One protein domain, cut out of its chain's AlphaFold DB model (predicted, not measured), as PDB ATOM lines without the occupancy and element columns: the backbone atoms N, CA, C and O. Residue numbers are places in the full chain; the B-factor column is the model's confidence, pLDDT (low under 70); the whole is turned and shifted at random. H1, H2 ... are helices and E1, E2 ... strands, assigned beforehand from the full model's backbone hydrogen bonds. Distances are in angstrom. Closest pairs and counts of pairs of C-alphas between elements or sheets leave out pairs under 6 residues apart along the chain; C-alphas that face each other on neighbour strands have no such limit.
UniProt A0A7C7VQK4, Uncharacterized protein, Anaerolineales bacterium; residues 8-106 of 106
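AT A GLANCE: This is residues 8 to 106 of the 106 residues of an uncharacterized protein of Anaerolineales bacterium (UniProt A0A7C7VQK4). Little regular structure: H2 packs along a two-stranded antiparallel hairpin, E1 and E2, H1 runs beside H2, and a long unnamed tail, residues 65 to 106, loops out and returns. Of 99 printed residues, 37 are in named elements, in the order H1, H2, E1, E2, class mixed. The whole is loose, radius of gyration of the C-alphas 15.7 A, spanning 50 by 35 by 22 A.

IN THESE COORDINATES: H1, residues 12 to 20, begins at C-alpha 12 (158.390, 152.214, 158.328). H2, residues 32 to 44, is 18.4 A long. E1, residues 48 to 55, is 22.2 A. E2, residues 58 to 64, is 20.0 A and ends at C-alpha 64 (162.282, 132.591, 158.333).

HOW THE PARTS SIT: H1 and H2 are close but not clearly touching, C-alphas 19 and 34 being closest at 6.8 A; they run opposite ways at a shallow tilt of 21 degrees. In both, every O i to N i+4 pair is within hydrogen-bond range. The closest C-alphas of H2 and E2 are 32 and 58, 5.9 A. In the hairpin, N 50 and O 62 are 2.8 A apart. H1 is apart from both strands.

THE WHOLE: The printed part has no cut. The link H1 to H2 is long. Residues 67 to 72 and 88 to 93 stand free. Residues 78 to 79 have pLDDT under 70.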
ATOM      1  N   SER A   8     161.045 148.897 170.736       70.12
ATOM      2  CA  SER A   8     160.645 150.022 169.883       70.12
ATOM      3  C   SER A   8     161.274 149.867 168.495       70.12
ATOM      4  O   SER A   8     162.399 150.311 168.262       70.12
ATOM      5  N   VAL A   9     160.577 149.176 167.598       71.75
ATOM      6  CA  VAL A   9     160.989 149.003 166.207       71.75
ATOM      7  C   VAL A   9     160.899 150.374 165.532       71.75
ATOM      8  O   VAL A   9     159.903 151.073 165.754       71.75
ATOM      9  N   PRO A  10     161.898 150.780 164.728       85.25
ATOM     10  CA  PRO A  10     161.804 152.013 163.959       85.25
ATOM     11  C   PRO A  10     160.547 152.006 163.082       85.25
ATOM     12  O   PRO A  10     160.113 150.961 162.588       85.25
ATOM     13  N   SER A  11     159.947 153.173 162.883       92.12
ATOM     14  CA  SER A  11     158.790 153.322 162.006       92.12
ATOM     15  C   SER A  11     159.133 152.922 160.561       92.12
ATOM     16  O   SER A  11     160.291 153.032 160.146       92.12
ATOM     17  N   PRO A  12     158.144 152.524 159.737       94.12
ATOM     18  CA  PRO A  12     158.390 152.214 158.328       94.12
ATOM     19  C   PRO A  12     159.082 153.350 157.562       94.12
ATOM     20  O   PRO A  12     159.914 153.087 156.700       94.12
ATOM     21  N   VAL A  13     158.781 154.606 157.912       95.94
ATOM     22  CA  VAL A  13     159.420 155.793 157.323       95.94
ATOM     23  C   VAL A  13     160.898 155.861 157.704       95.94
ATOM     24  O   VAL A  13     161.739 156.067 156.837       95.94
ATOM     25  N   GLU A  14     161.247 155.646 158.973       94.88
ATOM     26  CA  GLU A  14     162.648 155.631 159.416       94.88
ATOM     27  C   GLU A  14     163.440 154.493 158.767       94.88
ATOM     28  O   GLU A  14     164.568 154.714 158.325       94.88
ATOM     29  N   ILE A  15     162.839 153.302 158.653       95.56
ATOM     30  CA  ILE A  15     163.452 152.157 157.969       95.56
ATOM     31  C   ILE A  15     163.685 152.488 156.494       95.56
ATOM     32  O   ILE A  15     164.805 152.341 156.016       95.56
ATOM     33  N   LEU A  16     162.663 152.968 155.779       96.19
ATOM     34  CA  LEU A  16     162.764 153.294 154.355       96.19
ATOM     35  C   LEU A  16     163.852 154.337 154.092       96.19
ATOM     36  O   LEU A  16     164.713 154.129 153.242       96.19
ATOM     37  N   ARG A  17     163.858 155.431 154.859       96.94
ATOM     38  CA  ARG A  17     164.884 156.473 154.741       96.94
ATOM     39  C   ARG A  17     166.276 155.911 154.976       96.94
ATOM     40  O   ARG A  17     167.198 156.225 154.230       96.94
ATOM     41  N   ARG A  18     166.432 155.060 155.995       96.81
ATOM     42  CA  ARG A  18     167.721 154.441 156.292       96.81
ATOM     43  C   ARG A  18     168.169 153.491 155.184       96.81
ATOM     44  O   ARG A  18     169.356 153.457 154.889       96.81
ATOM     45  N   LEU A  19     167.239 152.765 154.565       96.50
ATOM     46  CA  LEU A  19     167.525 151.902 153.420       96.50
ATOM     47  C   LEU A  19     167.981 152.707 152.196       96.50
ATOM     48  O   LEU A  19     168.978 152.338 151.587       96.50
ATOM     49  N   ILE A  20     167.323 153.833 151.893       96.75
ATOM     50  CA  ILE A  20     167.710 154.749 150.801       96.75
ATOM     51  C   ILE A  20     169.121 155.316 151.006       96.75
ATOM     52  O   ILE A  20     169.818 155.600 150.043       96.75
ATOM     53  N   GLN A  21     169.568 155.475 152.250       96.44
ATOM     54  CA  GLN A  21     170.900 156.005 152.552       96.44
ATOM     55  C   GLN A  21     172.050 155.028 152.292       96.44
ATOM     56  O   GLN A  21     173.211 155.435 152.350       96.44
ATOM     57  N   PHE A  22     171.763 153.752 152.028       96.12
ATOM     58  CA  PHE A  22     172.782 152.833 151.544       96.12
ATOM     59  C   PHE A  22     172.896 152.975 150.027       96.12
ATOM     60  O   PHE A  22     171.985 152.597 149.296       96.12
ATOM     61  N   ASP A  23     174.030 153.491 149.556       94.88
ATOM     62  CA  ASP A  23     174.346 153.488 148.130       94.88
ATOM     63  C   ASP A  23     174.730 152.068 147.692       94.88
ATOM     64  O   ASP A  23     175.874 151.633 147.817       94.88
ATOM     65  N   THR A  24     173.730 151.328 147.224       95.44
ATOM     66  CA  THR A  24     173.844 149.963 146.699       95.44
ATOM     67  C   THR A  24     173.860 149.941 145.169       95.44
ATOM     68  O   THR A  24     173.466 148.944 144.551       95.44
ATOM     69  N   THR A  25     174.285 151.044 144.542       95.56
ATOM     70  CA  THR A  25     174.309 151.199 143.085       95.56
ATOM     71  C   THR A  25     175.068 150.064 142.409       95.56
ATOM     72  O   THR A  25     176.200 149.734 142.767       95.56
ATOM     73  N   ASN A  26     174.450 149.487 141.383       91.56
ATOM     74  CA  ASN A  26     175.025 148.441 140.555       91.56
ATOM     75  C   ASN A  26     175.338 148.973 139.143       91.56
ATOM     76  O   ASN A  26     174.418 149.443 138.463       91.56
ATOM     77  N   PRO A  27     176.590 148.860 138.654       89.19
ATOM     78  CA  PRO A  27     177.811 148.393 139.341       89.19
ATOM     79  C   PRO A  27     178.380 149.398 140.372       89.19
ATOM     80  O   PRO A  27     178.207 150.598 140.170       89.19
ATOM     81  N   PRO A  28     179.111 148.954 141.426       88.12
ATOM     82  CA  PRO A  28     179.578 147.585 141.690       88.12
ATOM     83  C   PRO A  28     178.583 146.691 142.451       88.12
ATOM     84  O   PRO A  28     178.817 145.485 142.540       88.12
ATOM     85  N   GLY A  29     177.495 147.256 142.982       87.31
ATOM     86  CA  GLY A  29     176.461 146.533 143.719       87.31
ATOM     87  C   GLY A  29     176.901 146.117 145.121       87.31
ATOM     88  O   GLY A  29     176.630 144.997 145.527       87.31
ATOM     89  N   ASP A  30     177.619 146.965 145.859       93.25
ATOM     90  CA  ASP A  30     178.051 146.635 147.222       93.25
ATOM     91  C   ASP A  30     176.853 146.743 148.195       93.25
ATOM     92  O   ASP A  30     176.454 147.827 148.611       93.25
ATOM     93  N   THR A  31     176.248 145.605 148.552       95.19
ATOM     94  CA  THR A  31     175.001 145.530 149.342       95.19
ATOM     95  C   THR A  31     175.194 145.064 150.785       95.19
ATOM     96  O   THR A  31     174.249 145.102 151.575       95.19
ATOM     97  N   ASP A  32     176.408 144.652 151.152       95.81
ATOM     98  CA  ASP A  32     176.739 144.025 152.440       95.81
ATOM     99  C   ASP A  32     176.237 144.810 153.665       95.81
ATOM    100  O   ASP A  32     175.510 144.280 154.507       95.81
ATOM    101  N   THR A  33     176.537 146.109 153.732       95.81
ATOM    102  CA  THR A  33     176.135 146.945 154.873       95.81
ATOM    103  C   THR A  33     174.612 147.087 154.980       95.81
ATOM    104  O   THR A  33     174.064 147.051 156.084       95.81
ATOM    105  N   CYS A  34     173.914 147.200 153.845       96.50
ATOM    106  CA  CYS A  34     172.453 147.264 153.805       96.50
ATOM    107  C   CYS A  34     171.831 145.939 154.281       96.50
ATOM    108  O   CYS A  34     170.930 145.926 155.122       96.50
ATOM    109  N   ILE A  35     172.373 144.809 153.820       96.62
ATOM    110  CA  ILE A  35     171.936 143.467 154.222       96.62
ATOM    111  C   ILE A  35     172.113 143.245 155.728       96.62
ATOM    112  O   ILE A  35     171.187 142.768 156.390       96.62
ATOM    113  N   HIS A  36     173.252 143.640 156.297       96.44
ATOM    114  CA  HIS A  36     173.486 143.533 157.738       96.44
ATOM    115  C   HIS A  36     172.582 144.456 158.565       96.44
ATOM    116  O   HIS A  36     172.153 144.076 159.657       96.44
ATOM    117  N   TYR A  37     172.218 145.630 158.043       96.31
ATOM    118  CA  TYR A  37     171.210 146.478 158.681       96.31
ATOM    119  C   TYR A  37     169.836 145.788 158.736       96.31
ATOM    120  O   TYR A  37     169.218 145.727 159.803       96.31
ATOM    121  N   ILE A  38     169.383 145.195 157.624       95.75
ATOM    122  CA  ILE A  38     168.111 144.453 157.560       95.75
ATOM    123  C   ILE A  38     168.138 143.238 158.496       95.75
ATOM    124  O   ILE A  38     167.173 142.988 159.220       95.75
ATOM    125  N   GLN A  39     169.255 142.508 158.535       96.12
ATOM    126  CA  GLN A  39     169.454 141.409 159.478       96.12
ATOM    127  C   GLN A  39     169.270 141.876 160.930       96.12
ATOM    128  O   GLN A  39     168.582 141.215 161.709       96.12
ATOM    129  N   GLY A  40     169.835 143.031 161.293       95.19
ATOM    130  CA  GLY A  40     169.672 143.636 162.616       95.19
ATOM    131  C   GLY A  40     168.207 143.900 162.976       95.19
ATOM    132  O   GLY A  40     167.767 143.529 164.060       95.19
ATOM    133  N   LEU A  41     167.427 144.470 162.053       94.50
ATOM    134  CA  LEU A  41     165.993 144.709 162.264       94.50
ATOM    135  C   LEU A  41     165.215 143.404 162.495       94.50
ATOM    136  O   LEU A  41     164.407 143.309 163.419       94.50
ATOM    137  N   LEU A  42     165.474 142.385 161.674       93.88
ATOM    138  CA  LEU A  42     164.781 141.098 161.748       93.88
ATOM    139  C   LEU A  42     165.128 140.334 163.029       93.88
ATOM    140  O   LEU A  42     164.239 139.827 163.711       93.88
ATOM    141  N   THR A  43     166.408 140.299 163.393       93.81
ATOM    142  CA  THR A  43     166.878 139.638 164.621       93.81
ATOM    143  C   THR A  43     166.353 140.322 165.882       93.81
ATOM    144  O   THR A  43     165.920 139.631 166.803       93.81
ATOM    145  N   GLN A  44     166.286 141.659 165.914       91.44
ATOM    146  CA  GLN A  44     165.644 142.406 167.009       91.44
ATOM    147  C   GLN A  44     164.146 142.099 167.132       91.44
ATOM    148  O   GLN A  44     163.606 142.092 168.238       91.44
ATOM    149  N   ALA A  45     163.481 141.796 166.016       90.94
ATOM    150  CA  ALA A  45     162.094 141.336 165.990       90.94
ATOM    151  C   ALA A  45     161.930 139.838 166.333       90.94
ATOM    152  O   ALA A  45     160.808 139.330 166.329       90.94
ATOM    153  N   GLY A  46     163.019 139.118 166.630       91.75
ATOM    154  CA  GLY A  46     163.002 137.689 166.953       91.75
ATOM    155  C   GLY A  46     162.853 136.767 165.738       91.75
ATOM    156  O   GLY A  46     162.460 135.612 165.895       91.75
ATOM    157  N   ILE A  47     163.140 137.259 164.530       93.94
ATOM    158  CA  ILE A  47     163.083 136.482 163.287       93.94
ATOM    159  C   ILE A  47     164.454 135.850 163.024       93.94
ATOM    160  O   ILE A  47     165.482 136.528 163.044       93.94
ATOM    161  N   GLU A  48     164.467 134.543 162.754       94.56
ATOM    162  CA  GLU A  48     165.687 133.814 162.399       94.56
ATOM    163  C   GLU A  48     166.181 134.247 161.012       94.56
ATOM    164  O   GLU A  48     165.401 134.324 160.058       94.56
ATOM    165  N   THR A  49     167.487 134.493 160.890       96.75
ATOM    166  CA  THR A  49     168.124 134.919 159.638       96.75
ATOM    167  C   THR A  49     169.402 134.144 159.353       96.75
ATOM    168  O   THR A  49     170.159 133.852 160.277       96.75
ATOM    169  N   GLN A  50     169.690 133.907 158.076       96.81
ATOM    170  CA  GLN A  50     170.936 133.320 157.589       96.81
ATOM    171  C   GLN A  50     171.461 134.139 156.404       96.81
ATOM    172  O   GLN A  50     170.678 134.583 155.563       96.81
ATOM    173  N   ILE A  51     172.778 134.341 156.340       96.31
ATOM    174  CA  ILE A  51     173.444 135.062 155.248       96.31
ATOM    175  C   ILE A  51     174.228 134.075 154.387       96.31
ATOM    176  O   ILE A  51     175.002 133.269 154.900       96.31
ATOM    177  N   PHE A  52     174.052 134.177 153.072       96.06
ATOM    178  CA  PHE A  52     174.753 133.374 152.077       96.06
ATOM    179  C   PHE A  52     175.415 134.289 151.051       96.06
ATOM    180  O   PHE A  52     174.730 135.027 150.347       96.06
ATOM    181  N   ALA A  53     176.736 134.218 150.915       93.88
ATOM    182  CA  ALA A  53     177.482 135.072 149.996       93.88
ATOM    183  C   ALA A  53     178.268 134.233 148.983       93.88
ATOM    184  O   ALA A  53     179.152 133.465 149.356       93.88
ATOM    185  N   LYS A  54     177.968 134.405 147.688       91.81
ATOM    186  CA  LYS A  54     178.854 133.937 146.605       91.81
ATOM    187  C   LYS A  54     179.984 134.938 146.364       91.81
ATOM    188  O   LYS A  54     181.118 134.544 146.119       91.81
ATOM    189  N   GLN A  55     179.656 136.227 146.423       91.19
ATOM    190  CA  GLN A  55     180.604 137.334 146.406       91.19
ATOM    191  C   GLN A  55     180.497 138.061 147.752       91.19
ATOM    192  O   GLN A  55     179.377 138.386 148.143       91.19
ATOM    193  N   PRO A  56     181.611 138.334 148.458       90.31
ATOM    194  CA  PRO A  56     181.557 138.889 149.811       90.31
ATOM    195  C   PRO A  56     180.769 140.196 149.936       90.31
ATOM    196  O   PRO A  56     180.125 140.412 150.949       90.31
ATOM    197  N   ARG A  57     180.787 141.045 148.901       92.81
ATOM    198  CA  ARG A  57     180.097 142.346 148.909       92.81
ATOM    199  C   ARG A  57     178.649 142.304 148.409       92.81
ATOM    200  O   ARG A  57     177.979 143.326 148.443       92.81
ATOM    201  N   GLN A  58     178.174 141.136 147.970       93.12
ATOM    202  CA  GLN A  58     176.810 140.903 147.475       93.12
ATOM    203  C   GLN A  58     176.172 139.684 148.172       93.12
ATOM    204  O   GLN A  58     175.908 138.659 147.530       93.12
ATOM    205  N   PRO A  59     175.989 139.729 149.505       95.38
ATOM    206  CA  PRO A  59     175.341 138.650 150.235       95.38
ATOM    207  C   PRO A  59     173.828 138.597 149.979       95.38
ATOM    208  O   PRO A  59     173.167 139.614 149.789       95.38
ATOM    209  N   ASN A  60     173.263 137.394 150.069       94.62
ATOM    210  CA  ASN A  60     171.827 137.160 150.180       94.62
ATOM    211  C   ASN A  60     171.445 136.934 151.643       94.62
ATOM    212  O   ASN A  60     172.125 136.195 152.357       94.62
ATOM    213  N   LEU A  61     170.316 137.504 152.059       95.50
ATOM    214  CA  LEU A  61     169.721 137.294 153.376       95.50
ATOM    215  C   LEU A  61     168.473 136.422 153.248       95.50
ATOM    216  O   LEU A  61     167.537 136.768 152.532       95.50
ATOM    217  N   VAL A  62     168.441 135.312 153.976       95.94
ATOM    218  CA  VAL A  62     167.261 134.454 154.100       95.94
ATOM    219  C   VAL A  62     166.718 134.604 155.510       95.94
ATOM    220  O   VAL A  62     167.426 134.343 156.477       95.94
ATOM    221  N   ALA A  63     165.457 135.007 155.627       94.88
ATOM    222  CA  ALA A  63     164.762 135.136 156.898       94.88
ATOM    223  C   ALA A  63     163.594 134.155 156.964       94.88
ATOM    224  O   ALA A  63     162.894 133.947 155.968       94.88
ATOM    225  N   ARG A  64     163.365 133.555 158.133       93.19
ATOM    226  CA  ARG A  64     162.282 132.591 158.333       93.19
ATOM    227  C   ARG A  64     161.412 132.992 159.512       93.19
ATOM    228  O   ARG A  64     161.855 133.007 160.655       93.19
ATOM    229  N   LEU A  65     160.134 133.225 159.224       92.31
ATOM    230  CA  LEU A  65     159.092 133.336 160.234       92.31
ATOM    231  C   LEU A  65     158.309 132.013 160.292       92.31
ATOM    232  O   LEU A  65     157.682 131.637 159.296       92.31
ATOM    233  N   PRO A  66     158.344 131.266 161.412       90.50
ATOM    234  CA  PRO A  66     157.609 130.015 161.525       90.50
ATOM    235  C   PRO A  66     156.097 130.275 161.537       90.50
ATOM    236  O   PRO A  66     155.570 130.999 162.380       90.50
ATOM    237  N   GLY A  67     155.388 129.661 160.590       89.56
ATOM    238  CA  GLY A  67     153.928 129.621 160.589       89.56
ATOM    239  C   GLY A  67     153.377 128.554 161.541       89.56
ATOM    240  O   GLY A  67     154.115 127.770 162.130       89.56
ATOM    241  N   ARG A  68     152.046 128.458 161.630       93.12
ATOM    242  CA  ARG A  68     151.352 127.447 162.456       93.12
ATOM    243  C   ARG A  68     151.394 126.020 161.884       93.12
ATOM    244  O   ARG A  68     150.844 125.114 162.494       93.12
ATOM    245  N   GLY A  69     151.981 125.822 160.700       92.50
ATOM    246  CA  GLY A  69     152.020 124.524 160.012       92.50
ATOM    247  C   GLY A  69     150.693 124.089 159.376       92.50
ATOM    248  O   GLY A  69     150.575 122.954 158.931       92.50
ATOM    249  N   THR A  70     149.693 124.973 159.316       95.25
ATOM    250  CA  THR A  70     148.345 124.679 158.791       95.25
ATOM    251  C   THR A  70     148.177 124.984 157.302       95.25
ATOM    252  O   THR A  70     147.104 124.763 156.750       95.25
ATOM    253  N   ALA A  71     149.199 125.548 156.659       93.88
ATOM    254  CA  ALA A  71     149.197 125.931 155.252       93.88
ATOM    255  C   ALA A  71     150.594 125.717 154.644       93.88
ATOM    256  O   ALA A  71     151.579 125.692 155.395       93.88
ATOM    257  N   PRO A  72     150.699 125.580 153.309       94.12
ATOM    258  CA  PRO A  72     151.984 125.515 152.626       94.12
ATOM    259  C   PRO A  72     152.869 126.734 152.936       94.12
ATOM    260  O   PRO A  72     152.346 127.834 153.143       94.12
ATOM    261  N   PRO A  73     154.202 126.566 152.957       91.06
ATOM    262  CA  PRO A  73     155.115 127.686 153.133       91.06
ATOM    263  C   PRO A  73     155.004 128.663 151.960       91.06
ATOM    264  O   PRO A  73     154.886 128.258 150.803       91.06
ATOM    265  N   PHE A  74     155.090 129.954 152.267       90.56
ATOM    266  CA  PHE A  74     155.170 131.022 151.279       90.56
ATOM    267  C   PHE A  74     156.595 131.570 151.246       90.56
ATOM    268  O   PHE A  74     157.144 131.928 152.289       90.56
ATOM    269  N   LEU A  75     157.187 131.621 150.054       91.62
ATOM    270  CA  LEU A  75     158.506 132.197 149.828       91.62
ATOM    271  C   LEU A  75     158.357 133.486 149.020       91.62
ATOM    272  O   LEU A  75     157.869 133.460 147.892       91.62
ATOM    273  N   MET A  76     158.825 134.598 149.584       87.50
ATOM    274  CA  MET A  76     159.007 135.851 148.852       87.50
ATOM    275  C   MET A  76     160.439 135.897 148.325       87.50
ATOM    276  O   MET A  76     161.383 135.972 149.105       87.50
ATOM    277  N   TYR A  77     160.597 135.830 147.007       82.25
ATOM    278  CA  TYR A  77     161.891 135.868 146.324       82.25
ATOM    279  C   TYR A  77     161.767 136.682 145.025       82.25
ATOM    280  O   TYR A  77     160.686 136.748 144.442       82.25
ATOM    281  N   GLY A  78     162.842 137.338 144.581       63.12
ATOM    282  CA  GLY A  78     162.899 138.110 143.326       63.12
ATOM    283  C   GLY A  78     162.379 139.551 143.413       63.12
ATOM    284  O   GLY A  78     163.010 140.452 142.878       63.12
ATOM    285  N   HIS A  79     161.297 139.800 144.152       66.00
ATOM    286  CA  HIS A  79     160.830 141.166 144.463       66.00
ATOM    287  C   HIS A  79     161.546 141.802 145.662       66.00
ATOM    288  O   HIS A  79     161.233 142.922 146.055       66.00
ATOM    289  N   VAL A  80     162.471 141.064 146.273       72.75
ATOM    290  CA  VAL A  80     163.230 141.483 147.449       72.75
ATOM    291  C   VAL A  80     164.696 141.528 147.041       72.75
ATOM    292  O   VAL A  80     165.424 140.550 147.200       72.75
ATOM    293  N   HIS A  81     165.096 142.648 146.451       89.88
ATOM    294  CA  HIS A  81     166.486 142.985 146.168       89.88
ATOM    295  C   HIS A  81     166.783 144.362 146.763       89.88
ATOM    296  O   HIS A  81     165.871 145.152 147.008       89.88
ATOM    297  N   VAL A  82     168.054 144.609 147.064       92.50
ATOM    298  CA  VAL A  82     168.497 145.845 147.725       92.50
ATOM    299  C   VAL A  82     169.418 146.677 146.846       92.50
ATOM    300  O   VAL A  82     169.703 147.812 147.205       92.50
ATOM    301  N   ASP A  83     169.895 146.135 145.725       92.69
ATOM    302  CA  ASP A  83     170.657 146.877 144.729       92.69
ATOM    303  C   ASP A  83     169.745 147.769 143.886       92.69
ATOM    304  O   ASP A  83     168.579 147.447 143.627       92.69
ATOM    305  N   VAL A  84     170.304 148.900 143.462       94.19
ATOM    306  CA  VAL A  84     169.619 149.897 142.637       94.19
ATOM    307  C   VAL A  84     170.453 150.257 141.415       94.19
ATOM    308  O   VAL A  84     171.651 149.992 141.338       94.19
ATOM    309  N   VAL A  85     169.801 150.870 140.432       94.06
ATOM    310  CA  VAL A  85     170.476 151.392 139.241       94.06
ATOM    311  C   VAL A  85     171.208 152.697 139.546       94.06
ATOM    312  O   VAL A  85     170.892 153.393 140.509       94.06
ATOM    313  N   THR A  86     172.162 153.050 138.686       92.88
ATOM    314  CA  THR A  86     172.892 154.319 138.780       92.88
ATOM    315  C   THR A  86     171.975 155.542 138.734       92.88
ATOM    316  O   THR A  86     170.951 155.558 138.045       92.88
ATOM    317  N   THR A  87     172.383 156.583 139.457       92.25
ATOM    318  CA  THR A  87     171.769 157.919 139.447       92.25
ATOM    319  C   THR A  87     172.564 158.912 138.593       92.25
ATOM    320  O   THR A  87     172.170 160.070 138.449       92.25
ATOM    321  N   GLU A  88     173.671 158.471 137.987       90.38
ATOM    322  CA  GLU A  88     174.490 159.290 137.097       90.38
ATOM    323  C   GLU A  88     173.663 159.830 135.924       90.38
ATOM    324  O   GLU A  88     172.842 159.131 135.328       90.38
ATOM    325  N   ASN A  89     173.912 161.092 135.569       91.12
ATOM    326  CA  ASN A  89     173.203 161.821 134.511       91.12
ATOM    327  C   ASN A  89     171.698 162.041 134.762       91.12
ATOM    328  O   ASN A  89     170.976 162.439 133.848       91.12
ATOM    329  N   GLN A  90     171.214 161.830 135.988       93.88
ATOM    330  CA  GLN A  90     169.845 162.153 136.379       93.88
ATOM    331  C   GLN A  90     169.801 163.484 137.131       93.88
ATOM    332  O   GLN A  90     170.679 163.802 137.931       93.88
ATOM    333  N   THR A  91     168.759 164.276 136.883       94.88
ATOM    334  CA  THR A  91     168.533 165.529 137.614       94.88
ATOM    335  C   THR A  91     167.598 165.265 138.783       94.88
ATOM    336  O   THR A  91     166.444 164.897 138.576       94.88
ATOM    337  N   TRP A  92     168.085 165.490 140.002       95.06
ATOM    338  CA  TRP A  92     167.315 165.292 141.223       95.06
ATOM    339  C   TRP A  92     167.120 166.605 141.981       95.06
ATOM    340  O   TRP A  92     168.040 167.414 142.094       95.06
ATOM    341  N   ARG A  93     165.916 166.809 142.533       94.88
ATOM    342  CA  ARG A  93     165.614 167.955 143.411       94.88
ATOM    343  C   ARG A  93     166.314 167.840 144.772       94.88
ATOM    344  O   ARG A  93     166.671 168.859 145.352       94.88
ATOM    345  N   TYR A  94     166.519 166.613 145.246       94.94
ATOM    346  CA  TYR A  94     167.233 166.270 146.480       94.94
ATOM    347  C   TYR A  94     168.283 165.195 146.179       94.94
ATOM    348  O   TYR A  94     168.085 164.440 145.230       94.94
ATOM    349  N   PRO A  95     169.380 165.076 146.947       95.31
ATOM    350  CA  PRO A  95     170.361 164.024 146.700       95.31
ATOM    351  C   PRO A  95     169.702 162.631 146.768       95.31
ATOM    352  O   PRO A  95     168.989 162.354 147.734       95.31
ATOM    353  N   PRO A  96     169.932 161.743 145.783       94.88
ATOM    354  CA  PRO A  96     169.148 160.514 145.616       94.88
ATOM    355  C   PRO A  96     169.257 159.542 146.799       94.88
ATOM    356  O   PRO A  96     168.301 158.838 147.107       94.88
ATOM    357  N   PHE A  97     170.390 159.550 147.504       96.06
ATOM    358  CA  PHE A  97     170.644 158.710 148.679       96.06
ATOM    359  C   PHE A  97     170.513 159.469 150.010       96.06
ATOM    360  O   PHE A  97     170.964 158.994 151.046       96.06
ATOM    361  N   ALA A  98     169.921 160.669 150.032       95.75
ATOM    362  CA  ALA A  98     169.731 161.399 151.292       95.75
ATOM    363  C   ALA A  98     168.603 160.805 152.158       95.75
ATOM    364  O   ALA A  98     168.646 160.904 153.389       95.75
ATOM    365  N   GLY A  99     167.603 160.173 151.527       94.56
ATOM    366  CA  GLY A  99     166.376 159.750 152.208       94.56
ATOM    367  C   GLY A  99     165.636 160.953 152.798       94.56
ATOM    368  O   GLY A  99     165.288 160.947 153.982       94.56
ATOM    369  N   GLU A 100     165.491 162.025 152.017       96.19
ATOM    370  CA  GLU A 100     164.783 163.237 152.440       96.19
ATOM    371  C   GLU A 100     163.292 162.969 152.649       96.19
ATOM    372  O   GLU A 100     162.729 162.067 152.046       96.19
ATOM    373  N   VAL A 101     162.649 163.755 153.514       95.94
ATOM    374  CA  VAL A 101     161.183 163.769 153.615       95.94
ATOM    375  C   VAL A 101     160.702 165.132 153.161       95.94
ATOM    376  O   VAL A 101     160.963 166.135 153.825       95.94
ATOM    377  N   ALA A 102     159.985 165.175 152.045       94.31
ATOM    378  CA  ALA A 102     159.482 166.407 151.464       94.31
ATOM    379  C   ALA A 102     158.012 166.251 151.086       94.31
ATOM    380  O   ALA A 102     157.613 165.272 150.464       94.31
ATOM    381  N   GLU A 103     157.195 167.239 151.459       94.25
ATOM    382  CA  GLU A 103     155.796 167.336 151.012       94.25
ATOM    383  C   GLU A 103     154.943 166.093 151.364       94.25
ATOM    384  O   GLU A 103     153.956 165.796 150.700       94.25
ATOM    385  N   GLY A 104     155.306 165.376 152.436       93.75
ATOM    386  CA  GLY A 104     154.616 164.161 152.890       93.75
ATOM    387  C   GLY A 104     155.117 162.858 152.258       93.75
ATOM    388  O   GLY A 104     154.566 161.800 152.559       93.75
ATOM    389  N   PHE A 105     156.163 162.919 151.436       93.75
ATOM    390  CA  PHE A 105     156.786 161.772 150.779       93.75
ATOM    391  C   PHE A 105     158.218 161.576 151.267       93.75
ATOM    392  O   PHE A 105     158.865 162.534 151.697       93.75
ATOM    393  N   VAL A 106     158.679 160.327 151.199       90.88
ATOM    394  CA  VAL A 106     160.104 159.970 151.232       90.88
ATOM    395  C   VAL A 106     160.591 159.884 149.794       90.88
ATOM    396  O   VAL A 106     159.871 159.226 149.009       90.88
TER     397      VAL A 106